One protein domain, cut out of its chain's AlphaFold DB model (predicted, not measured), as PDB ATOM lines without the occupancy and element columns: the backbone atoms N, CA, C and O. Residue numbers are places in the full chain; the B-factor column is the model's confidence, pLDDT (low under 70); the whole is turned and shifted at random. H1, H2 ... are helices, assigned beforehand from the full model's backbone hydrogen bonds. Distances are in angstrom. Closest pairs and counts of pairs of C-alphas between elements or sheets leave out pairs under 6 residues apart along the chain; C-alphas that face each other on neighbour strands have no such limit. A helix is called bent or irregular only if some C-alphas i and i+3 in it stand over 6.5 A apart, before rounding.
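AT A GLANCE: This is residues 3 to 173 of the 174 residues of an uncharacterized protein of Bacteroidetes bacterium (UniProt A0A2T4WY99). A long rod of helices: the 43-residue H7 runs along much of it, with the bent H4, nearly straight, folded back beside it and H1 packed on the earlier part of H7. H2, H5 and H6 gather at one end, H3 crosses H4a towards the other, and the unnamed stretch 39 to 50 runs lengthwise between the ends. The 171 printed residues hold seven named helices, H1 to H7 in order, and no named strand; the class is all helix. The whole is loose, with a radius of gyration of the C-alphas of 21.7 A and spans of 70 by 27 by 25 A.

IN THESE COORDINATES: H7, residues 129 to 171, is 61.3 A long, from C-alpha 129 at (22.860, -30.867, -64.826) to C-alpha 171 at (68.530, -4.398, -96.088). It is neither bent nor irregular, but only just: C-alphas 144 and 147 are 6.4 A apart. H4, residues 69 to 103, was assigned as one helix by its hydrogen bonds but is bent, with C-alphas 80 and 83 6.6 A apart; its arms are H4a, residues 69 to 80, 16.3 A, and H4b, residues 83 to 103, 30.1 A. H1, residues 3 to 21, measures 26.1 A and begins at (44.766, -18.938, -86.051). H2 is residues 27 to 38, 16.1 A, and irregular, C-alphas 32 and 35 being 8.9 A apart. H3 is residues 51 to 62, 17.8 A; H5, residues 109 to 113, 6.3 A; H6, residues 119 to 127, 11.4 A.

HOW THE PARTS SIT: H7 is the hub. H1 touches it at a shallow tilt of 22 degrees, opposite ways, the closest C-alphas being those of Ile 21 and Arg 132, 5.7 A. H4b touches residues 134 to 150 of H7 at a shallow 27 degrees, opposite ways, closest at Asn 88 and His 146, C-alphas 5.6 A apart. H4a touches residues 153 to 164 of H7 at 14 degrees, also shallow and opposite ways, closest at the C-alphas of Ile 74 and Ile 160, 6.7 A. H3 touches H4a at a steep 58 degrees, with the C-alphas of Lys 57 and Val 75 closest at 6.5 A. H1 and H2 form a helical hairpin at 35.0 degrees, only just steep, closest at the C-alphas of Lys 16 and Cys 36, 6.2 A. H6 touches H2, about perpendicular at 82 degrees, closest at the C-alphas of Ala 37 and Phe 125, 5.9 A. H6 and H7 only just touch, only at the corner, with 3 pairs of C-alphas within 8 A, closest Phe 125 and Tyr 131 at 6.2 A. H5 touches no helix; H1 and H4b are apart. The helix packing is part aligned, part crossed: leaving out H6 and H7, which touch only at the corner, 3 of the 6 pairs of helices that touch are at a shallow tilt. Every O i to N i+4 pair is within hydrogen-bond range in H1, H4a, H4b, H5 and H6; H3 has 7 of 8, H7 36 of 39, and H2 0 of 8, with 5 of 9 O i to N i+3 pairs within range.

THE WHOLE: The two C-alphas farthest apart, of Asn 65 and Asp 119, are 71.1 A apart. The printed part has no cut. The link from H2 to H3 is long, with 12 residues. Residues 61 to 67 and 168 to 173 stand free, of which 168 to 171 belong to H7. Mean pLDDT of the printed part is 92.2; residues 60 to 67 and 171 to 173 are under 70.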
ATOM      1  N   ALA A   3      45.143 -19.427 -87.383       86.06
ATOM      2  CA  ALA A   3      44.766 -18.938 -86.051       86.06
ATOM      3  C   ALA A   3      43.440 -18.149 -86.026       86.06
ATOM      4  O   ALA A   3      42.712 -18.188 -85.045       86.06
ATOM      5  N   SER A   4      43.104 -17.424 -87.103       88.12
ATOM      6  CA  SER A   4      41.857 -16.642 -87.161       88.12
ATOM      7  C   SER A   4      40.629 -17.511 -87.425       88.12
ATOM      8  O   SER A   4      39.549 -17.188 -86.947       88.12
ATOM      9  N   GLN A   5      40.795 -18.605 -88.171       90.38
ATOM     10  CA  GLN A   5      39.718 -19.561 -88.424       90.38
ATOM     11  C   GLN A   5      39.400 -20.341 -87.146       90.38
ATOM     12  O   GLN A   5      38.243 -20.375 -86.736       90.38
ATOM     13  N   VAL A   6      40.433 -20.863 -86.474       91.88
ATOM     14  CA  VAL A   6      40.285 -21.556 -85.185       91.88
ATOM     15  C   VAL A   6      39.711 -20.615 -84.122       91.88
ATOM     16  O   VAL A   6      38.799 -20.993 -83.394       91.88
ATOM     17  N   ALA A   7      40.152 -19.352 -84.077       92.69
ATOM     18  CA  ALA A   7      39.595 -18.386 -83.133       92.69
ATOM     19  C   ALA A   7      38.093 -18.134 -83.352       92.69
ATOM     20  O   ALA A   7      37.316 -18.230 -82.408       92.69
ATOM     21  N   LYS A   8      37.673 -17.887 -84.601       94.50
ATOM     22  CA  LYS A   8      36.261 -17.638 -84.944       94.50
ATOM     23  C   LYS A   8      35.357 -18.825 -84.592       94.50
ATOM     24  O   LYS A   8      34.211 -18.647 -84.175       94.50
ATOM     25  N   LEU A   9      35.874 -20.034 -84.780       94.31
ATOM     26  CA  LEU A   9      35.199 -21.275 -84.431       94.31
ATOM     27  C   LEU A   9      34.932 -21.352 -82.924       94.31
ATOM     28  O   LEU A   9      33.782 -21.509 -82.522       94.31
ATOM     29  N   TYR A  10      35.957 -21.151 -82.094       95.25
ATOM     30  CA  TYR A  10      35.792 -21.163 -80.641       95.25
ATOM     31  C   TYR A  10      34.980 -19.979 -80.103       95.25
ATOM     32  O   TYR A  10      34.216 -20.175 -79.165       95.25
ATOM     33  N   ASP A  11      35.042 -18.797 -80.726       95.25
ATOM     34  CA  ASP A  11      34.133 -17.684 -80.399       95.25
ATOM     35  C   ASP A  11      32.660 -18.097 -80.605       95.25
ATOM     36  O   ASP A  11      31.797 -17.842 -79.766       95.25
ATOM     37  N   THR A  12      32.368 -18.809 -81.701       95.25
ATOM     38  CA  THR A  12      31.014 -19.317 -81.989       95.25
ATOM     39  C   THR A  12      30.576 -20.368 -80.967       95.25
ATOM     40  O   THR A  12      29.429 -20.363 -80.516       95.25
ATOM     41  N   LEU A  13      31.483 -21.271 -80.592       95.19
ATOM     42  CA  LEU A  13      31.208 -22.305 -79.595       95.19
ATOM     43  C   LEU A  13      30.974 -21.702 -78.216       95.19
ATOM     44  O   LEU A  13      30.050 -22.133 -77.541       95.19
ATOM     45  N   GLN A  14      31.722 -20.670 -77.826       97.00
ATOM     46  CA  GLN A  14      31.521 -19.974 -76.557       97.00
ATOM     47  C   GLN A  14      30.099 -19.414 -76.438       97.00
ATOM     48  O   GLN A  14      29.442 -19.605 -75.414       97.00
ATOM     49  N   VAL A  15      29.600 -18.767 -77.498       97.25
ATOM     50  CA  VAL A  15      28.223 -18.251 -77.535       97.25
ATOM     51  C   VAL A  15      27.219 -19.382 -77.311       97.25
ATOM     52  O   VAL A  15      26.326 -19.244 -76.481       97.25
ATOM     53  N   LYS A  16      27.390 -20.521 -77.990       97.44
ATOM     54  CA  LYS A  16      26.502 -21.687 -77.845       97.44
ATOM     55  C   LYS A  16      26.605 -22.344 -76.469       97.44
ATOM     56  O   LYS A  16      25.584 -22.675 -75.877       97.44
ATOM     57  N   SER A  17      27.809 -22.477 -75.923       97.88
ATOM     58  CA  SER A  17      28.031 -22.987 -74.571       97.88
ATOM     59  C   SER A  17      27.317 -22.137 -73.527       97.88
ATOM     60  O   SER A  17      26.686 -22.683 -72.627       97.88
ATOM     61  N   ASN A  18      27.330 -20.812 -73.678       98.12
ATOM     62  CA  ASN A  18      26.627 -19.914 -72.764       98.12
ATOM     63  C   ASN A  18      25.104 -20.117 -72.780       98.12
ATOM     64  O   ASN A  18      24.483 -19.974 -71.729       98.12
ATOM     65  N   ILE A  19      24.507 -20.511 -73.911       98.00
ATOM     66  CA  ILE A  19      23.075 -20.854 -73.978       98.00
ATOM     67  C   ILE A  19      22.767 -22.017 -73.019       98.00
ATOM     68  O   ILE A  19      21.825 -21.938 -72.231       98.00
ATOM     69  N   ILE A  20      23.588 -23.073 -73.032       98.31
ATOM     70  CA  ILE A  20      23.416 -24.237 -72.147       98.31
ATOM     71  C   ILE A  20      23.739 -23.889 -70.688       98.31
ATOM     72  O   ILE A  20      22.946 -24.168 -69.789       98.31
ATOM     73  N   ILE A  21      24.880 -23.241 -70.437       98.31
ATOM     74  CA  ILE A  21      25.346 -22.892 -69.082       98.31
ATOM     75  C   ILE A  21      24.302 -22.037 -68.348       98.31
ATOM     76  O   ILE A  21      24.002 -22.293 -67.176       98.31
ATOM     77  N   ASN A  22      23.697 -21.085 -69.065       98.19
ATOM     78  CA  ASN A  22      22.690 -20.162 -68.547       98.19
ATOM     79  C   ASN A  22      21.253 -20.712 -68.600       98.19
ATOM     80  O   ASN A  22      20.320 -19.957 -68.339       98.19
ATOM     81  N   LYS A  23      21.058 -22.001 -68.922       97.50
ATOM     82  CA  LYS A  23      19.739 -22.667 -68.987       97.50
ATOM     83  C   LYS A  23      18.744 -21.990 -69.944       97.50
ATOM     84  O   LYS A  23      17.552 -21.890 -69.654       97.50
ATOM     85  N   GLN A  24      19.241 -21.482 -71.069       97.50
ATOM     86  CA  GLN A  24      18.429 -20.794 -72.078       97.50
ATOM     87  C   GLN A  24      17.836 -21.757 -73.116       97.50
ATOM     88  O   GLN A  24      16.782 -21.464 -73.682       97.50
ATOM     89  N   LEU A  25      18.492 -22.897 -73.358       97.00
ATOM     90  CA  LEU A  25      17.929 -23.980 -74.162       97.00
ATOM     91  C   LEU A  25      17.018 -24.845 -73.289       97.00
ATOM     92  O   LEU A  25      17.366 -25.166 -72.155       97.00
ATOM     93  N   LYS A  26      15.869 -25.223 -73.831       96.38
ATOM     94  CA  LYS A  26      14.836 -26.050 -73.212       96.38
ATOM     95  C   LYS A  26      14.326 -27.071 -74.224       96.38
ATOM     96  O   LYS A  26      14.578 -26.945 -75.425       96.38
ATOM     97  N   LYS A  27      13.566 -28.061 -73.754       96.38
ATOM     98  CA  LYS A  27      12.959 -29.071 -74.626       96.38
ATOM     99  C   LYS A  27      12.108 -28.446 -75.734       96.38
ATOM    100  O   LYS A  27      12.141 -28.923 -76.863       96.38
ATOM    101  N   GLU A  28      11.392 -27.356 -75.460       96.81
ATOM    102  CA  GLU A  28      10.478 -26.734 -76.429       96.81
ATOM    103  C   GLU A  28      11.211 -26.045 -77.587       96.81
ATOM    104  O   GLU A  28      10.667 -25.939 -78.686       96.81
ATOM    105  N   ASN A  29      12.444 -25.587 -77.356       96.38
ATOM    106  CA  ASN A  29      13.226 -24.813 -78.318       96.38
ATOM    107  C   ASN A  29      14.569 -25.468 -78.679       96.38
ATOM    108  O   ASN A  29      15.465 -24.809 -79.199       96.38
ATOM    109  N   TYR A  30      14.714 -26.780 -78.463       95.56
ATOM    110  CA  TYR A  30      15.969 -27.502 -78.713       95.56
ATOM    111  C   TYR A  30      16.498 -27.331 -80.153       95.56
ATOM    112  O   TYR A  30      17.709 -27.306 -80.386       95.56
ATOM    113  N   LYS A  31      15.591 -27.164 -81.127       96.12
ATOM    114  CA  LYS A  31      15.923 -26.962 -82.548       96.12
ATOM    115  C   LYS A  31      16.653 -25.648 -82.821       96.12
ATOM    116  O   LYS A  31      17.377 -25.576 -83.814       96.12
ATOM    117  N   ASP A  32      16.543 -24.660 -81.935       96.56
ATOM    118  CA  ASP A  32      17.252 -23.381 -82.054       96.56
ATOM    119  C   ASP A  32      18.775 -23.573 -81.960       96.56
ATOM    120  O   ASP A  32      19.554 -22.741 -82.436       96.56
ATOM    121  N   CYS A  33      19.231 -24.688 -81.376       96.06
ATOM    122  CA  CYS A  33      20.645 -25.007 -81.277       96.06
ATOM    123  C   CYS A  33      20.934 -26.512 -81.373       96.06
ATOM    124  O   CYS A  33      21.424 -27.120 -80.427       96.06
ATOM    125  N   LEU A  34      20.766 -27.113 -82.554       93.44
ATOM    126  CA  LEU A  34      21.168 -28.518 -82.769       93.44
ATOM    127  C   LEU A  34      22.664 -28.764 -82.490       93.44
ATOM    128  O   LEU A  34      23.040 -29.776 -81.909       93.44
ATOM    129  N   LEU A  35      23.522 -27.790 -82.819       92.75
ATOM    130  CA  LEU A  35      24.958 -27.831 -82.499       92.75
ATOM    131  C   LEU A  35      25.247 -27.825 -80.990       92.75
ATOM    132  O   LEU A  35      26.369 -28.125 -80.589       92.75
ATOM    133  N   CYS A  36      24.269 -27.476 -80.147       95.94
ATOM    134  CA  CYS A  36      24.456 -27.504 -78.705       95.94
ATOM    135  C   CYS A  36      24.604 -28.931 -78.164       95.94
ATOM    136  O   CYS A  36      25.153 -29.073 -77.079       95.94
ATOM    137  N   ALA A  37      24.196 -29.967 -78.907       94.88
ATOM    138  CA  ALA A  37      24.384 -31.375 -78.540       94.88
ATOM    139  C   ALA A  37      25.829 -31.880 -78.727       94.88
ATOM    140  O   ALA A  37      26.218 -32.883 -78.142       94.88
ATOM    141  N   SER A  38      26.641 -31.183 -79.530       94.06
ATOM    142  CA  SER A  38      28.019 -31.585 -79.850       94.06
ATOM    143  C   SER A  38      29.080 -30.713 -79.174       94.06
ATOM    144  O   SER A  38      30.246 -30.759 -79.561       94.06
ATOM    145  N   LEU A  39      28.698 -29.855 -78.220       96.94
ATOM    146  CA  LEU A  39      29.621 -28.875 -77.630       96.94
ATOM    147  C   LEU A  39      30.761 -29.559 -76.879       96.94
ATOM    148  O   LEU A  39      31.917 -29.201 -77.076       96.94
ATOM    149  N   THR A  40      30.445 -30.569 -76.068       97.69
ATOM    150  CA  THR A  40      31.418 -31.269 -75.214       97.69
ATOM    151  C   THR A  40      32.371 -32.169 -75.994       97.69
ATOM    152  O   THR A  40      33.448 -32.493 -75.500       97.69
ATOM    153  N   THR A  41      32.000 -32.550 -77.218       96.38
ATOM    154  CA  THR A  41      32.797 -33.406 -78.104       96.38
ATOM    155  C   THR A  41      33.499 -32.620 -79.208       96.38
ATOM    156  O   THR A  41      34.119 -33.208 -80.092       96.38
ATOM    157  N   PHE A  42      33.388 -31.290 -79.205       95.06
ATOM    158  CA  PHE A  42      34.014 -30.471 -80.228       95.06
ATOM    159  C   PHE A  42      35.510 -30.291 -79.961       95.06
ATOM    160  O   PHE A  42      35.901 -29.773 -78.910       95.06
ATOM    161  N   TYR A  43      36.342 -30.604 -80.955       94.62
ATOM    162  CA  TYR A  43      37.787 -30.398 -80.908       94.62
ATOM    163  C   TYR A  43      38.320 -29.812 -82.218       94.62
ATOM    164  O   TYR A  43      37.986 -30.280 -83.304       94.62
ATOM    165  N   SER A  44      39.157 -28.780 -82.117       94.81
ATOM    166  CA  SER A  44      39.872 -28.184 -83.245       94.81
ATOM    167  C   SER A  44      41.244 -27.707 -82.765       94.81
ATOM    168  O   SER A  44      41.351 -26.600 -82.232       94.81
ATOM    169  N   PRO A  45      42.294 -28.538 -82.892       94.25
ATOM    170  CA  PRO A  45      43.611 -28.188 -82.389       94.25
ATOM    171  C   PRO A  45      44.182 -26.986 -83.132       94.25
ATOM    172  O   PRO A  45      43.982 -26.808 -84.338       94.25
ATOM    173  N   PHE A  46      44.995 -26.204 -82.429       96.06
ATOM    174  CA  PHE A  46      45.830 -25.195 -83.063       96.06
ATOM    175  C   PHE A  46      47.288 -25.627 -83.030       96.06
ATOM    176  O   PHE A  46      47.870 -25.781 -81.964       96.06
ATOM    177  N   ASN A  47      47.888 -25.786 -84.206       93.50
ATOM    178  CA  ASN A  47      49.290 -26.153 -84.348       93.50
ATOM    179  C   ASN A  47      50.063 -24.994 -84.973       93.50
ATOM    180  O   ASN A  47      49.659 -24.447 -86.003       93.50
ATOM    181  N   ILE A  48      51.184 -24.619 -84.357       92.69
ATOM    182  CA  ILE A  48      52.074 -23.589 -84.897       92.69
ATOM    183  C   ILE A  48      53.187 -24.229 -85.728       92.69
ATOM    184  O   ILE A  48      53.731 -25.270 -85.367       92.69
ATOM    185  N   GLN A  49      53.538 -23.590 -86.843       90.12
ATOM    186  CA  GLN A  49      54.637 -24.027 -87.700       90.12
ATOM    187  C   GLN A  49      55.976 -23.589 -87.096       90.12
ATOM    188  O   GLN A  49      56.201 -22.394 -86.931       90.12
ATOM    189  N   THR A  50      56.879 -24.527 -86.808       92.44
ATOM    190  CA  THR A  50      58.140 -24.250 -86.093       92.44
ATOM    191  C   THR A  50      59.380 -24.250 -86.983       92.44
ATOM    192  O   THR A  50      60.435 -23.822 -86.528       92.44
ATOM    193  N   LYS A  51      59.284 -24.651 -88.261       90.44
ATOM    194  CA  LYS A  51      60.461 -24.803 -89.143       90.44
ATOM    195  C   LYS A  51      61.378 -23.571 -89.172       90.44
ATOM    196  O   LYS A  51      62.587 -23.706 -89.033       90.44
ATOM    197  N   GLY A  52      60.812 -22.374 -89.341       86.69
ATOM    198  CA  GLY A  52      61.593 -21.131 -89.361       86.69
ATOM    199  C   GLY A  52      62.217 -20.793 -88.004       86.69
ATOM    200  O   GLY A  52      63.358 -20.349 -87.942       86.69
ATOM    201  N   PHE A  53      61.493 -21.060 -86.916       88.44
ATOM    202  CA  PHE A  53      61.994 -20.888 -85.555       88.44
ATOM    203  C   PHE A  53      63.188 -21.810 -85.265       88.44
ATOM    204  O   PHE A  53      64.198 -21.331 -84.760       88.44
ATOM    205  N   GLU A  54      63.115 -23.091 -85.633       89.00
ATOM    206  CA  GLU A  54      64.218 -24.035 -85.399       89.00
ATOM    207  C   GLU A  54      65.488 -23.635 -86.167       89.00
ATOM    208  O   GLU A  54      66.592 -23.719 -85.630       89.00
ATOM    209  N   LEU A  55      65.343 -23.120 -87.395       86.25
ATOM    210  CA  LEU A  55      66.471 -22.581 -88.162       86.25
ATOM    211  C   LEU A  55      67.126 -21.387 -87.447       86.25
ATOM    212  O   LEU A  55      68.345 -21.356 -87.292       86.25
ATOM    213  N   LEU A  56      66.325 -20.431 -86.967       83.69
ATOM    214  CA  LEU A  56      66.821 -19.241 -86.264       83.69
ATOM    215  C   LEU A  56      67.469 -19.577 -84.918       83.69
ATOM    216  O   LEU A  56      68.500 -19.005 -84.563       83.69
ATOM    217  N   LYS A  57      66.895 -20.532 -84.185       81.06
ATOM    218  CA  LYS A  57      67.441 -21.022 -82.919       81.06
ATOM    219  C   LYS A  57      68.855 -21.577 -83.105       81.06
ATOM    220  O   LYS A  57      69.752 -21.195 -82.354       81.06
ATOM    221  N   ASN A  58      69.079 -22.389 -84.138       78.69
ATOM    222  CA  ASN A  58      70.402 -22.943 -84.434       78.69
ATOM    223  C   ASN A  58      71.433 -21.851 -84.766       78.69
ATOM    224  O   ASN A  58      72.538 -21.889 -84.231       78.69
ATOM    225  N   ILE A  59      71.056 -20.839 -85.557       73.94
ATOM    226  CA  ILE A  59      71.938 -19.709 -85.900       73.94
ATOM    227  C   ILE A  59      72.320 -18.913 -84.643       73.94
ATOM    228  O   ILE A  59      73.501 -18.681 -84.395       73.94
ATOM    229  N   SER A  60      71.339 -18.574 -83.798       65.25
ATOM    230  CA  SER A  60      71.574 -17.803 -82.565       65.25
ATOM    231  C   SER A  60      72.534 -18.483 -81.579       65.25
ATOM    232  O   SER A  60      73.253 -17.802 -80.855       65.25
ATOM    233  N   SER A  61      72.580 -19.821 -81.573       62.09
ATOM    234  CA  SER A  61      73.476 -20.597 -80.705       62.09
ATOM    235  C   SER A  61      74.940 -20.610 -81.163       62.09
ATOM    236  O   SER A  61      75.824 -20.895 -80.358       62.09
ATOM    237  N   GLN A  62      75.204 -20.296 -82.437       60.12
ATOM    238  CA  GLN A  62      76.534 -20.370 -83.054       60.12
ATOM    239  C   GLN A  62      77.229 -19.004 -83.161       60.12
ATOM    240  O   GLN A  62      78.455 -18.942 -83.206       60.12
ATOM    241  N   THR A  63      76.479 -17.899 -83.176       56.91
ATOM    242  CA  THR A  63      77.029 -16.542 -83.307       56.91
ATOM    243  C   THR A  63      77.145 -15.853 -81.945       56.91
ATOM    244  O   THR A  63      76.190 -15.266 -81.445       56.91
ATOM    245  N   THR A  64      78.332 -15.887 -81.340       52.44
ATOM    246  CA  THR A  64      78.621 -15.335 -80.002       52.44
ATOM    247  C   THR A  64      78.613 -13.802 -79.901       52.44
ATOM    248  O   THR A  64      78.561 -13.293 -78.785       52.44
ATOM    249  N   ASN A  65      78.611 -13.050 -81.013       51.59
ATOM    250  CA  ASN A  65      78.948 -11.614 -80.987       51.59
ATOM    251  C   ASN A  65      77.902 -10.622 -81.537       51.59
ATOM    252  O   ASN A  65      78.152  -9.420 -81.504       51.59
ATOM    253  N   GLN A  66      76.706 -11.054 -81.951       52.25
ATOM    254  CA  GLN A  66      75.587 -10.134 -82.218       52.25
ATOM    255  C   GLN A  66      74.284 -10.713 -81.664       52.25
ATOM    256  O   GLN A  66      73.646 -11.571 -82.269       52.25
ATOM    257  N   LYS A  67      73.871 -10.230 -80.486       61.94
ATOM    258  CA  LYS A  67      72.527 -10.471 -79.942       61.94
ATOM    259  C   LYS A  67      71.514  -9.672 -80.767       61.94
ATOM    260  O   LYS A  67      71.092  -8.599 -80.344       61.94
ATOM    261  N   ASP A  68      71.137 -10.169 -81.940       74.75
ATOM    262  CA  ASP A  68      70.028  -9.590 -82.700       74.75
ATOM    263  C   ASP A  68      68.747  -9.679 -81.853       74.75
ATOM    264  O   ASP A  68      68.248 -10.766 -81.541       74.75
ATOM    265  N   SER A  69      68.230  -8.517 -81.447       84.88
ATOM    266  CA  SER A  69      67.058  -8.418 -80.578       84.88
ATOM    267  C   SER A  69      65.820  -9.064 -81.196       84.88
ATOM    268  O   SER A  69      65.057  -9.693 -80.476       84.88
ATOM    269  N   LEU A  70      65.640  -9.017 -82.521       88.12
ATOM    270  CA  LEU A  70      64.495  -9.669 -83.164       88.12
ATOM    271  C   LEU A  70      64.630 -11.184 -83.175       88.12
ATOM    272  O   LEU A  70      63.626 -11.861 -82.990       88.12
ATOM    273  N   ILE A  71      65.834 -11.726 -83.391       86.69
ATOM    274  CA  ILE A  71      66.039 -13.180 -83.326       86.69
ATOM    275  C   ILE A  71      65.711 -13.667 -81.913       86.69
ATOM    276  O   ILE A  71      64.966 -14.635 -81.758       86.69
ATOM    277  N   ASN A  72      66.180 -12.948 -80.891       86.00
ATOM    278  CA  ASN A  72      65.851 -13.248 -79.499       86.00
ATOM    279  C   ASN A  72      64.340 -13.174 -79.231       86.00
ATOM    280  O   ASN A  72      63.788 -14.093 -78.631       86.00
ATOM    281  N   ASP A  73      63.660 -12.137 -79.717       90.38
ATOM    282  CA  ASP A  73      62.216 -11.976 -79.533       90.38
ATOM    283  C   ASP A  73      61.420 -13.083 -80.243       90.38
ATOM    284  O   ASP A  73      60.468 -13.627 -79.680       90.38
ATOM    285  N   ILE A  74      61.838 -13.478 -81.453       92.12
ATOM    286  CA  ILE A  74      61.261 -14.623 -82.170       92.12
ATOM    287  C   ILE A  74      61.413 -15.889 -81.332       92.12
ATOM    288  O   ILE A  74      60.432 -16.600 -81.105       92.12
ATOM    289  N   VAL A  75      62.625 -16.167 -80.850       90.00
ATOM    290  CA  VAL A  75      62.903 -17.365 -80.055       90.00
ATOM    291  C   VAL A  75      62.058 -17.387 -78.781       90.00
ATOM    292  O   VAL A  75      61.459 -18.417 -78.471       90.00
ATOM    293  N   GLN A  76      61.943 -16.259 -78.078       90.56
ATOM    294  CA  GLN A  76      61.160 -16.154 -76.845       90.56
ATOM    295  C   GLN A  76      59.659 -16.359 -77.075       90.56
ATOM    296  O   GLN A  76      59.027 -17.092 -76.314       90.56
ATOM    297  N   VAL A  77      59.082 -15.778 -78.135       94.25
ATOM    298  CA  VAL A  77      57.659 -15.983 -78.455       94.25
ATOM    299  C   VAL A  77      57.373 -17.462 -78.713       94.25
ATOM    300  O   VAL A  77      56.430 -18.011 -78.146       94.25
ATOM    301  N   TYR A  78      58.193 -18.151 -79.506       94.81
ATOM    302  CA  TYR A  78      57.979 -19.581 -79.756       94.81
ATOM    303  C   TYR A  78      58.208 -20.437 -78.505       94.81
ATOM    304  O   TYR A  78      57.393 -21.318 -78.226       94.81
ATOM    305  N   ALA A  79      59.256 -20.153 -77.727       92.44
ATOM    306  CA  ALA A  79      59.548 -20.862 -76.481       92.44
ATOM    307  C   ALA A  79      58.415 -20.730 -75.448       92.44
ATOM    308  O   ALA A  79      58.147 -21.678 -74.711       92.44
ATOM    309  N   LEU A  80      57.727 -19.586 -75.422       95.00
ATOM    310  CA  LEU A  80      56.584 -19.353 -74.545       95.00
ATOM    311  C   LEU A  80      55.312 -20.040 -75.058       95.00
ATOM    312  O   LEU A  80      54.667 -20.790 -74.326       95.00
ATOM    313  N   TYR A  81      54.925 -19.775 -76.308       96.19
ATOM    314  CA  TYR A  81      53.601 -20.159 -76.798       96.19
ATOM    315  C   TYR A  81      53.513 -21.614 -77.262       96.19
ATOM    316  O   TYR A  81      52.447 -22.203 -77.097       96.19
ATOM    317  N   LYS A  82      54.583 -22.222 -77.802       95.81
ATOM    318  CA  LYS A  82      54.519 -23.610 -78.305       95.81
ATOM    319  C   LYS A  82      54.112 -24.599 -77.202       95.81
ATOM    320  O   LYS A  82      53.061 -25.216 -77.365       95.81
ATOM    321  N   PRO A  83      54.824 -24.697 -76.058       96.19
ATOM    322  CA  PRO A  83      54.431 -25.618 -74.989       96.19
ATOM    323  C   PRO A  83      53.040 -25.337 -74.414       96.19
ATOM    324  O   PRO A  83      52.328 -26.260 -74.027       96.19
ATOM    325  N   MET A  84      52.636 -24.064 -74.337       96.75
ATOM    326  CA  MET A  84      51.315 -23.689 -73.825       96.75
ATOM    327  C   MET A  84      50.183 -24.126 -74.757       96.75
ATOM    328  O   MET A  84      49.160 -24.626 -74.290       96.75
ATOM    329  N   ILE A  85      50.364 -23.932 -76.065       97.06
ATOM    330  CA  ILE A  85      49.404 -24.350 -77.087       97.06
ATOM    331  C   ILE A  85      49.290 -25.873 -77.098       97.06
ATOM    332  O   ILE A  85      48.171 -26.373 -77.015       97.06
ATOM    333  N   ASP A  86      50.418 -26.590 -77.113       97.25
ATOM    334  CA  ASP A  86      50.443 -28.058 -77.088       97.25
ATOM    335  C   ASP A  86      49.694 -28.595 -75.866       97.25
ATOM    336  O   ASP A  86      48.742 -29.357 -75.989       97.25
ATOM    337  N   LYS A  87      50.025 -28.088 -74.675       97.12
ATOM    338  CA  LYS A  87      49.375 -28.522 -73.436       97.12
ATOM    339  C   LYS A  87      47.871 -28.245 -73.426       97.12
ATOM    340  O   LYS A  87      47.108 -28.991 -72.813       97.12
ATOM    341  N   ASN A  88      47.429 -27.154 -74.050       96.50
ATOM    342  CA  ASN A  88      46.005 -26.860 -74.174       96.50
ATOM    343  C   ASN A  88      45.315 -27.757 -75.210       96.50
ATOM    344  O   ASN A  88      44.180 -28.155 -74.955       96.50
ATOM    345  N   ASN A  89      45.986 -28.101 -76.316       97.50
ATOM    346  CA  ASN A  89      45.498 -29.106 -77.265       97.50
ATOM    347  C   ASN A  89      45.286 -30.444 -76.551       97.50
ATOM    348  O   ASN A  89      44.187 -30.985 -76.631       97.50
ATOM    349  N   ASP A  90      46.283 -30.911 -75.794       97.88
ATOM    350  CA  ASP A  90      46.232 -32.191 -75.080       97.88
ATOM    351  C   ASP A  90      45.097 -32.213 -74.050       97.88
ATOM    352  O   ASP A  90      44.329 -33.166 -73.948       97.88
ATOM    353  N   ARG A  91      44.966 -31.149 -73.249       96.94
ATOM    354  CA  ARG A  91      43.906 -31.051 -72.232       96.94
ATOM    355  C   ARG A  91      42.516 -31.075 -72.853       96.94
ATOM    356  O   ARG A  91      41.626 -31.718 -72.304       96.94
ATOM    357  N   LEU A  92      42.331 -30.356 -73.958       97.25
ATOM    358  CA  LEU A  92      41.040 -30.294 -74.628       97.25
ATOM    359  C   LEU A  92      40.705 -31.618 -75.320       97.25
ATOM    360  O   LEU A  92      39.575 -32.075 -75.203       97.25
ATOM    361  N   GLU A  93      41.677 -32.251 -75.978       98.06
ATOM    362  CA  GLU A  93      41.508 -33.571 -76.592       98.06
ATOM    363  C   GLU A  93      41.111 -34.619 -75.555       98.06
ATOM    364  O   GLU A  93      40.120 -35.321 -75.737       98.06
ATOM    365  N   ASN A  94      41.826 -34.674 -74.428       98.31
ATOM    366  CA  ASN A  94      41.528 -35.616 -73.352       98.31
ATOM    367  C   ASN A  94      40.106 -35.439 -72.805       98.31
ATOM    368  O   ASN A  94      39.395 -36.425 -72.605       98.31
ATOM    369  N   GLU A  95      39.664 -34.197 -72.591       98.19
ATOM    370  CA  GLU A  95      38.304 -33.922 -72.117       98.19
ATOM    371  C   GLU A  95      37.245 -34.273 -73.174       98.19
ATOM    372  O   GLU A  95      36.212 -34.858 -72.849       98.19
ATOM    373  N   VAL A  96      37.502 -33.976 -74.449       98.19
ATOM    374  CA  VAL A  96      36.614 -34.345 -75.561       98.19
ATOM    375  C   VAL A  96      36.481 -35.861 -75.679       98.19
ATOM    376  O   VAL A  96      35.364 -36.373 -75.758       98.19
ATOM    377  N   MET A  97      37.594 -36.593 -75.629       98.25
ATOM    378  CA  MET A  97      37.595 -38.053 -75.718       98.25
ATOM    379  C   MET A  97      36.925 -38.701 -74.509       98.25
ATOM    380  O   MET A  97      36.215 -39.694 -74.661       98.25
ATOM    381  N   LYS A  98      37.091 -38.128 -73.315       98.31
ATOM    382  CA  LYS A  98      36.348 -38.551 -72.126       98.31
ATOM    383  C   LYS A  98      34.841 -38.360 -72.316       98.31
ATOM    384  O   LYS A  98      34.089 -39.309 -72.135       98.31
ATOM    385  N   ASN A  99      34.399 -37.177 -72.747       98.12
ATOM    386  CA  ASN A  99      32.980 -36.912 -72.996       98.12
ATOM    387  C   ASN A  99      32.396 -37.826 -74.081       98.12
ATOM    388  O   ASN A  99      31.274 -38.299 -73.933       98.12
ATOM    389  N   LEU A 100      33.153 -38.119 -75.140       97.50
ATOM    390  CA  LEU A 100      32.729 -39.056 -76.178       97.50
ATOM    391  C   LEU A 100      32.578 -40.487 -75.634       97.50
ATOM    392  O   LEU A 100      31.608 -41.169 -75.960       97.50
ATOM    393  N   ASN A 101      33.512 -40.929 -74.788       97.94
ATOM    394  CA  ASN A 101      33.447 -42.236 -74.132       97.94
ATOM    395  C   ASN A 101      32.314 -42.348 -73.110       97.94
ATOM    396  O   ASN A 101      31.820 -43.448 -72.908       97.94
ATOM    397  N   ASP A 102      31.896 -41.248 -72.494       96.94
ATOM    398  CA  ASP A 102      30.729 -41.249 -71.613       96.94
ATOM    399  C   ASP A 102      29.424 -41.230 -72.433       96.94
ATOM    400  O   ASP A 102      28.470 -41.932 -72.114       96.94
ATOM    401  N   LEU A 103      29.381 -40.459 -73.529       95.94
ATOM    402  CA  LEU A 103      28.201 -40.355 -74.394       95.94
ATOM    403  C   LEU A 103      27.865 -41.665 -75.116       95.94
ATOM    404  O   LEU A 103      26.687 -41.946 -75.323       95.94
ATOM    405  N   LYS A 104      28.869 -42.471 -75.490       96.88
ATOM    406  CA  LYS A 104      28.637 -43.745 -76.195       96.88
ATOM    407  C   LYS A 104      27.884 -44.793 -75.371       96.88
ATOM    408  O   LYS A 104      27.355 -45.731 -75.956       96.88
ATOM    409  N   GLU A 105      27.838 -44.636 -74.049       97.50
ATOM    410  CA  GLU A 105      27.145 -45.562 -73.146       97.50
ATOM    411  C   GLU A 105      25.625 -45.321 -73.113       97.50
ATOM    412  O   GLU A 105      24.873 -46.166 -72.629       97.50
ATOM    413  N   TYR A 106      25.142 -44.188 -73.639       97.38
ATOM    414  CA  TYR A 106      23.708 -43.922 -73.718       97.38
ATOM    415  C   TYR A 106      23.053 -44.738 -74.850       97.38
ATOM    416  O   TYR A 106      23.580 -44.758 -75.968       97.38
ATOM    417  N   PRO A 107      21.858 -45.333 -74.635       97.75
ATOM    418  CA  PRO A 107      21.171 -46.147 -75.649       97.75
ATOM    419  C   PRO A 107      20.912 -45.413 -76.972       97.75
ATOM    420  O   PRO A 107      20.857 -46.022 -78.038       97.75
ATOM    421  N   TRP A 108      20.772 -44.089 -76.906       97.00
ATOM    422  CA  TRP A 108      20.486 -43.215 -78.039       97.00
ATOM    423  C   TRP A 108      21.735 -42.692 -78.766       97.00
ATOM    424  O   TRP A 108      21.615 -41.872 -79.676       97.00
ATOM    425  N   PHE A 109      22.945 -43.139 -78.415       96.38
ATOM    426  CA  PHE A 109      24.179 -42.640 -79.035       96.38
ATOM    427  C   PHE A 109      24.232 -42.857 -80.558       96.38
ATOM    428  O   PHE A 109      24.696 -41.988 -81.301       96.38
ATOM    429  N   VAL A 110      23.718 -43.991 -81.048       96.75
ATOM    430  CA  VAL A 110      23.642 -44.257 -82.495       96.75
ATOM    431  C   VAL A 110      22.729 -43.239 -83.181       96.75
ATOM    432  O   VAL A 110      23.102 -42.692 -84.219       96.75
ATOM    433  N   ASP A 111      21.586 -42.916 -82.579       96.50
ATOM    434  CA  ASP A 111      20.673 -41.893 -83.093       96.50
ATOM    435  C   ASP A 111      21.339 -40.510 -83.113       96.50
ATOM    436  O   ASP A 111      21.249 -39.803 -84.122       96.50
ATOM    437  N   LEU A 112      22.101 -40.160 -82.067       94.00
ATOM    438  CA  LEU A 112      22.881 -38.918 -82.018       94.00
ATOM    439  C   LEU A 112      23.862 -38.840 -83.194       94.00
ATOM    440  O   LEU A 112      23.930 -37.813 -83.870       94.00
ATOM    441  N   SER A 113      24.585 -39.929 -83.478       92.25
ATOM    442  CA  SER A 113      25.542 -39.986 -84.595       92.25
ATOM    443  C   SER A 113      24.885 -39.797 -85.971       92.25
ATOM    444  O   SER A 113      25.540 -39.380 -86.924       92.25
ATOM    445  N   GLN A 114      23.577 -40.059 -86.064       94.31
ATOM    446  CA  GLN A 114      22.760 -39.880 -87.264       94.31
ATOM    447  C   GLN A 114      21.973 -38.559 -87.266       94.31
ATOM    448  O   GLN A 114      21.217 -38.302 -88.203       94.31
ATOM    449  N   GLY A 115      22.113 -37.729 -86.226       92.62
ATOM    450  CA  GLY A 115      21.349 -36.492 -86.067       92.62
ATOM    451  C   GLY A 115      19.857 -36.710 -85.790       92.62
ATOM    452  O   GLY A 115      19.049 -35.819 -86.056       92.62
ATOM    453  N   LYS A 116      19.469 -37.885 -85.279       95.44
ATOM    454  CA  LYS A 116      18.092 -38.217 -84.901       95.44
ATOM    455  C   LYS A 116      17.896 -37.939 -83.414       95.44
ATOM    456  O   LYS A 116      18.499 -38.586 -82.572       95.44
ATOM    457  N   PHE A 117      17.044 -36.976 -83.087       95.06
ATOM    458  CA  PHE A 117      16.807 -36.559 -81.704       95.06
ATOM    459  C   PHE A 117      15.513 -37.174 -81.176       95.06
ATOM    460  O   PHE A 117      14.434 -36.846 -81.672       95.06
ATOM    461  N   ASN A 118      15.630 -38.047 -80.177       95.25
ATOM    462  CA  ASN A 118      14.497 -38.566 -79.412       95.25
ATOM    463  C   ASN A 118      14.309 -37.781 -78.101       95.25
ATOM    464  O   ASN A 118      15.161 -36.982 -77.710       95.25
ATOM    465  N   ASP A 119      13.185 -38.007 -77.425       96.94
ATOM    466  CA  ASP A 119      12.800 -37.242 -76.236       96.94
ATOM    467  C   ASP A 119      13.810 -37.336 -75.085       96.94
ATOM    468  O   ASP A 119      14.085 -36.326 -74.440       96.94
ATOM    469  N   GLU A 120      14.384 -38.516 -74.842       97.25
ATOM    470  CA  GLU A 120      15.375 -38.727 -73.781       97.25
ATOM    471  C   GLU A 120      16.662 -37.938 -74.059       97.25
ATOM    472  O   GLU A 120      17.164 -37.222 -73.193       97.25
ATOM    473  N   MET A 121      17.155 -38.010 -75.296       96.62
ATOM    474  CA  MET A 121      18.329 -37.272 -75.750       96.62
ATOM    475  C   MET A 121      18.115 -35.757 -75.665       96.62
ATOM    476  O   MET A 121      19.009 -35.026 -75.234       96.62
ATOM    477  N   ILE A 122      16.934 -35.272 -76.065       98.06
ATOM    478  CA  ILE A 122      16.596 -33.848 -75.978       98.06
ATOM    479  C   ILE A 122      16.647 -33.402 -74.516       98.06
ATOM    480  O   ILE A 122      17.367 -32.456 -74.214       98.06
ATOM    481  N   ILE A 123      15.972 -34.123 -73.613       98.00
ATOM    482  CA  ILE A 123      15.979 -33.823 -72.174       98.00
ATOM    483  C   ILE A 123      17.410 -33.826 -71.627       98.00
ATOM    484  O   ILE A 123      17.783 -32.917 -70.882       98.00
ATOM    485  N   TYR A 124      18.246 -34.789 -72.025       98.12
ATOM    486  CA  TYR A 124      19.644 -34.815 -71.601       98.12
ATOM    487  C   TYR A 124      20.385 -33.531 -72.006       98.12
ATOM    488  O   TYR A 124      20.983 -32.872 -71.157       98.12
ATOM    489  N   PHE A 125      20.312 -33.117 -73.272       97.88
ATOM    490  CA  PHE A 125      21.049 -31.937 -73.734       97.88
ATOM    491  C   PHE A 125      20.471 -30.598 -73.265       97.88
ATOM    492  O   PHE A 125      21.213 -29.614 -73.206       97.88
ATOM    493  N   THR A 126      19.178 -30.529 -72.935       98.00
ATOM    494  CA  THR A 126      18.521 -29.272 -72.543       98.00
ATOM    495  C   THR A 126      18.385 -29.092 -71.034       98.00
ATOM    496  O   THR A 126      18.407 -27.960 -70.557       98.00
ATOM    497  N   GLU A 127      18.251 -30.175 -70.269       96.94
ATOM    498  CA  GLU A 127      17.855 -30.116 -68.853       96.94
ATOM    499  C   GLU A 127      18.839 -30.812 -67.901       96.94
ATOM    500  O   GLU A 127      18.825 -30.533 -66.700       96.94
ATOM    501  N   SER A 128      19.730 -31.678 -68.402       98.00
ATOM    502  CA  SER A 128      20.678 -32.396 -67.546       98.00
ATOM    503  C   SER A 128      21.708 -31.467 -66.907       98.00
ATOM    504  O   SER A 128      22.495 -30.789 -67.575       98.00
ATOM    505  N   GLU A 129      21.785 -31.515 -65.578       98.25
ATOM    506  CA  GLU A 129      22.860 -30.867 -64.826       98.25
ATOM    507  C   GLU A 129      24.233 -31.487 -65.113       98.25
ATOM    508  O   GLU A 129      25.239 -30.781 -65.053       98.25
ATOM    509  N   ASP A 130      24.295 -32.781 -65.446       98.12
ATOM    510  CA  ASP A 130      25.537 -33.430 -65.875       98.12
ATOM    511  C   ASP A 130      26.037 -32.816 -67.188       98.12
ATOM    512  O   ASP A 130      27.157 -32.299 -67.244       98.12
ATOM    513  N   TYR A 131      25.176 -32.757 -68.211       98.44
ATOM    514  CA  TYR A 131      25.548 -32.179 -69.500       98.44
ATOM    515  C   TYR A 131      25.960 -30.710 -69.365       98.44
ATOM    516  O   TYR A 131      27.004 -30.293 -69.870       98.44
ATOM    517  N   ARG A 132      25.195 -29.924 -68.598       98.69
ATOM    518  CA  ARG A 132      25.496 -28.509 -68.347       98.69
ATOM    519  C   ARG A 132      26.869 -28.304 -67.702       98.69
ATOM    520  O   ARG A 132      27.598 -27.393 -68.101       98.69
ATOM    521  N   LYS A 133      27.254 -29.151 -66.738       98.75
ATOM    522  CA  LYS A 133      28.583 -29.111 -66.100       98.75
ATOM    523  C   LYS A 133      29.698 -29.471 -67.081       98.75
ATOM    524  O   LYS A 133      30.731 -28.803 -67.082       98.75
ATOM    525  N   ARG A 134      29.482 -30.468 -67.942       98.62
ATOM    526  CA  ARG A 134      30.437 -30.846 -68.998       98.62
ATOM    527  C   ARG A 134      30.633 -29.716 -70.005       98.62
ATOM    528  O   ARG A 134      31.770 -29.383 -70.329       98.62
ATOM    529  N   VAL A 135      29.554 -29.055 -70.433       98.62
ATOM    530  CA  VAL A 135      29.635 -27.869 -71.304       98.62
ATOM    531  C   VAL A 135      30.381 -26.725 -70.616       98.62
ATOM    532  O   VAL A 135      31.211 -26.075 -71.249       98.62
ATOM    533  N   ALA A 136      30.142 -26.486 -69.323       98.56
ATOM    534  CA  ALA A 136      30.873 -25.471 -68.567       98.56
ATOM    535  C   ALA A 136      32.383 -25.759 -68.522       98.56
ATOM    536  O   ALA A 136      33.183 -24.865 -68.808       98.56
ATOM    537  N   LEU A 137      32.776 -27.004 -68.229       98.38
ATOM    538  CA  LEU A 137      34.181 -27.419 -68.215       98.38
ATOM    539  C   LEU A 137      34.823 -27.300 -69.602       98.38
ATOM    540  O   LEU A 137      35.896 -26.706 -69.732       98.38
ATOM    541  N   HIS A 138      34.153 -27.799 -70.644       98.25
ATOM    542  CA  HIS A 138      34.628 -27.665 -72.021       98.25
ATOM    543  C   HIS A 138      34.824 -26.192 -72.390       98.25
ATOM    544  O   HIS A 138      35.896 -25.826 -72.860       98.25
ATOM    545  N   ASN A 139      33.866 -25.316 -72.076       97.81
ATOM    546  CA  ASN A 139      33.973 -23.882 -72.344       97.81
ATOM    547  C   ASN A 139      35.163 -23.227 -71.619       97.81
ATOM    548  O   ASN A 139      35.833 -22.362 -72.187       97.81
ATOM    549  N   MET A 140      35.469 -23.650 -70.388       97.19
ATOM    550  CA  MET A 140      36.662 -23.184 -69.675       97.19
ATOM    551  C   MET A 140      37.954 -23.603 -70.392       97.19
ATOM    552  O   MET A 140      38.860 -22.788 -70.560       97.19
ATOM    553  N   LEU A 141      38.049 -24.853 -70.845       97.44
ATOM    554  CA  LEU A 141      39.245 -25.359 -71.527       97.44
ATOM    555  C   LEU A 141      39.392 -24.796 -72.947       97.44
ATOM    556  O   LEU A 141      40.474 -24.358 -73.336       97.44
ATOM    557  N   ALA A 142      38.306 -24.770 -73.711       95.81
ATOM    558  CA  ALA A 142      38.279 -24.338 -75.098       95.81
ATOM    559  C   ALA A 142      38.336 -22.808 -75.226       95.81
ATOM    560  O   ALA A 142      39.260 -22.258 -75.821       95.81
ATOM    561  N   SER A 143      37.367 -22.102 -74.648       92.50
ATOM    562  CA  SER A 143      37.184 -20.665 -74.883       92.50
ATOM    563  C   SER A 143      38.039 -19.810 -73.950       92.50
ATOM    564  O   SER A 143      38.669 -18.849 -74.386       92.50
ATOM    565  N   ASN A 144      38.094 -20.152 -72.660       92.81
ATOM    566  CA  ASN A 144      38.809 -19.310 -71.697       92.81
ATOM    567  C   ASN A 144      40.322 -19.566 -71.720       92.81
ATOM    568  O   ASN A 144      41.095 -18.630 -71.531       92.81
ATOM    569  N   ASN A 145      40.748 -20.801 -72.010       94.50
ATOM    570  CA  ASN A 145      42.167 -21.159 -72.057       94.50
ATOM    571  C   ASN A 145      42.699 -21.230 -73.496       94.50
ATOM    572  O   ASN A 145      43.541 -20.422 -73.885       94.50
ATOM    573  N   HIS A 146      42.239 -22.194 -74.298       95.19
ATOM    574  CA  HIS A 146      42.827 -22.479 -75.609       95.19
ATOM    575  C   HIS A 146      42.707 -21.291 -76.581       95.19
ATOM    576  O   HIS A 146      43.716 -20.802 -77.092       95.19
ATOM    577  N   LEU A 147      41.505 -20.738 -76.749       95.50
ATOM    578  CA  LEU A 147      41.248 -19.566 -77.587       95.50
ATOM    579  C   LEU A 147      42.018 -18.316 -77.133       95.50
ATOM    580  O   LEU A 147      42.553 -17.591 -77.976       95.50
ATOM    581  N   ALA A 148      42.101 -18.057 -75.824       94.94
ATOM    582  CA  ALA A 148      42.844 -16.914 -75.295       94.94
ATOM    583  C   ALA A 148      44.332 -16.984 -75.681       94.94
ATOM    584  O   ALA A 148      44.901 -16.002 -76.166       94.94
ATOM    585  N   ILE A 149      44.944 -18.167 -75.561       96.12
ATOM    586  CA  ILE A 149      46.341 -18.382 -75.958       96.12
ATOM    587  C   ILE A 149      46.522 -18.218 -77.471       96.12
ATOM    588  O   ILE A 149      47.477 -17.567 -77.893       96.12
ATOM    589  N   ILE A 150      45.598 -18.723 -78.296       95.75
ATOM    590  CA  ILE A 150      45.646 -18.534 -79.757       95.75
ATOM    591  C   ILE A 150      45.590 -17.051 -80.127       95.75
ATOM    592  O   ILE A 150      46.360 -16.595 -80.977       95.75
ATOM    593  N   LYS A 151      44.682 -16.286 -79.505       95.94
ATOM    594  CA  LYS A 151      44.535 -14.844 -79.752       95.94
ATOM    595  C   LYS A 151      45.823 -14.101 -79.389       95.94
ATOM    596  O   LYS A 151      46.312 -13.319 -80.205       95.94
ATOM    597  N   ASN A 152      46.417 -14.410 -78.238       95.75
ATOM    598  CA  ASN A 152      47.675 -13.807 -77.801       95.75
ATOM    599  C   ASN A 152      48.853 -14.184 -78.711       95.75
ATOM    600  O   ASN A 152      49.577 -13.299 -79.166       95.75
ATOM    601  N   TYR A 153      48.994 -15.464 -79.074       96.38
ATOM    602  CA  TYR A 153      50.010 -15.900 -80.033       96.38
ATOM    603  C   TYR A 153      49.866 -15.170 -81.371       96.38
ATOM    604  O   TYR A 153      50.851 -14.679 -81.916       96.38
ATOM    605  N   LYS A 154      48.639 -15.039 -81.892       95.50
ATOM    606  CA  LYS A 154      48.377 -14.322 -83.147       95.50
ATOM    607  C   LYS A 154      48.853 -12.870 -83.077       95.50
ATOM    608  O   LYS A 154      49.448 -12.405 -84.048       95.50
ATOM    609  N   ILE A 155      48.591 -12.165 -81.975       96.38
ATOM    610  CA  ILE A 155      49.047 -10.779 -81.778       96.38
ATOM    611  C   ILE A 155      50.577 -10.724 -81.848       96.38
ATOM    612  O   ILE A 155      51.122 -10.006 -82.686       96.38
ATOM    613  N   GLN A 156      51.261 -11.554 -81.059       96.06
ATOM    614  CA  GLN A 156      52.726 -11.560 -80.988       96.06
ATOM    615  C   GLN A 156      53.385 -11.982 -82.308       96.06
ATOM    616  O   GLN A 156      54.327 -11.344 -82.777       96.06
ATOM    617  N   ALA A 157      52.855 -13.013 -82.968       93.81
ATOM    618  CA  ALA A 157      53.348 -13.477 -84.261       93.81
ATOM    619  C   ALA A 157      53.153 -12.427 -85.368       93.81
ATOM    620  O   ALA A 157      54.000 -12.293 -86.252       93.81
ATOM    621  N   THR A 158      52.057 -11.662 -85.319       95.06
ATOM    622  CA  THR A 158      51.807 -10.570 -86.274       95.06
ATOM    623  C   THR A 158      52.814  -9.438 -86.082       95.06
ATOM    624  O   THR A 158      53.340  -8.919 -87.067       95.06
ATOM    625  N   GLU A 159      53.128  -9.094 -84.833       95.50
ATOM    626  CA  GLU A 159      54.124  -8.068 -84.519       95.50
ATOM    627  C   GLU A 159      55.540  -8.489 -84.939       95.50
ATOM    628  O   GLU A 159      56.250  -7.725 -85.595       95.50
ATOM    629  N   ILE A 160      55.929  -9.739 -84.671       93.81
ATOM    630  CA  ILE A 160      57.185 -10.312 -85.177       93.81
ATOM    631  C   ILE A 160      57.257 -10.217 -86.702       93.81
ATOM    632  O   ILE A 160      58.257  -9.753 -87.248       93.81
ATOM    633  N   LEU A 161      56.194 -10.622 -87.403       93.12
ATOM    634  CA  LEU A 161      56.168 -10.594 -88.863       93.12
ATOM    635  C   LEU A 161      56.320  -9.167 -89.404       93.12
ATOM    636  O   LEU A 161      57.009  -8.957 -90.402       93.12
ATOM    637  N   ARG A 162      55.703  -8.181 -88.744       95.25
ATOM    638  CA  ARG A 162      55.862  -6.761 -89.079       95.25
ATOM    639  C   ARG A 162      57.324  -6.326 -88.950       95.25
ATOM    640  O   ARG A 162      57.850  -5.708 -89.871       95.25
ATOM    641  N   ARG A 163      57.992  -6.679 -87.849       94.19
ATOM    642  CA  ARG A 163      59.404  -6.335 -87.603       94.19
ATOM    643  C   ARG A 163      60.360  -7.012 -88.585       94.19
ATOM    644  O   ARG A 163      61.291  -6.361 -89.050       94.19
ATOM    645  N   ILE A 164      60.100  -8.270 -88.953       91.69
ATOM    646  CA  ILE A 164      60.865  -8.979 -89.994       91.69
ATOM    647  C   ILE A 164      60.769  -8.226 -91.323       91.69
ATOM    648  O   ILE A 164      61.787  -7.967 -91.953       91.69
ATOM    649  N   LYS A 165      59.559  -7.823 -91.729       93.69
ATOM    650  CA  LYS A 165      59.357  -7.079 -92.981       93.69
ATOM    651  C   LYS A 165      60.123  -5.757 -93.010       93.69
ATOM    652  O   LYS A 165      60.733  -5.461 -94.025       93.69
ATOM    653  N   ILE A 166      60.111  -5.005 -91.907       93.25
ATOM    654  CA  ILE A 166      60.837  -3.727 -91.796       93.25
ATOM    655  C   ILE A 166      62.344  -3.927 -91.948       93.25
ATOM    656  O   ILE A 166      63.010  -3.146 -92.619       93.25
ATOM    657  N   ARG A 167      62.896  -4.977 -91.338       88.62
ATOM    658  CA  ARG A 167      64.319  -5.277 -91.491       88.62
ATOM    659  C   ARG A 167      64.677  -5.608 -92.929       88.62
ATOM    660  O   ARG A 167      65.582  -4.994 -93.477       88.62
ATOM    661  N   LEU A 168      63.933  -6.533 -93.530       89.31
ATOM    662  CA  LEU A 168      64.191  -6.972 -94.897       89.31
ATOM    663  C   LEU A 168      64.044  -5.823 -95.905       89.31
ATOM    664  O   LEU A 168      64.773  -5.797 -96.884       89.31
ATOM    665  N   SER A 169      63.143  -4.861 -95.665       90.69
ATOM    666  CA  SER A 169      63.032  -3.671 -96.521       90.69
ATOM    667  C   SER A 169      64.205  -2.702 -96.374       90.69
ATOM    668  O   SER A 169      64.555  -2.029 -97.340       90.69
ATOM    669  N   ASN A 170      64.805  -2.615 -95.185       79.94
ATOM    670  CA  ASN A 170      65.959  -1.750 -94.944       79.94
ATOM    671  C   ASN A 170      67.246  -2.354 -95.523       79.94
ATOM    672  O   ASN A 170      68.060  -1.616 -96.057       79.94
ATOM    673  N   GLU A 171      67.394  -3.681 -95.485       65.19
ATOM    674  CA  GLU A 171      68.530  -4.398 -96.088       65.19
ATOM    675  C   GLU A 171      68.522  -4.352 -97.628       65.19
ATOM    676  O   GLU A 171      69.564  -4.510 -98.246       65.19
ATOM    677  N   THR A 172      67.372  -4.119 -98.272       60.75
ATOM    678  CA  THR A 172      67.284  -3.951 -99.739       60.75
ATOM    679  C   THR A 172      67.612  -2.540-100.246       60.75
ATOM    680  O   THR A 172      67.535  -2.303-101.451       60.75
ATOM    681  N   LEU A 173      67.904  -1.593 -99.349       52.72
ATOM    682  CA  LEU A 173      68.256  -0.205 -99.682       52.72
ATOM    683  C   LEU A 173      69.761   0.094 -99.524       52.72
ATOM    684  O   LEU A 173      70.173   1.215 -99.823       52.72
TER     685      LEU A 173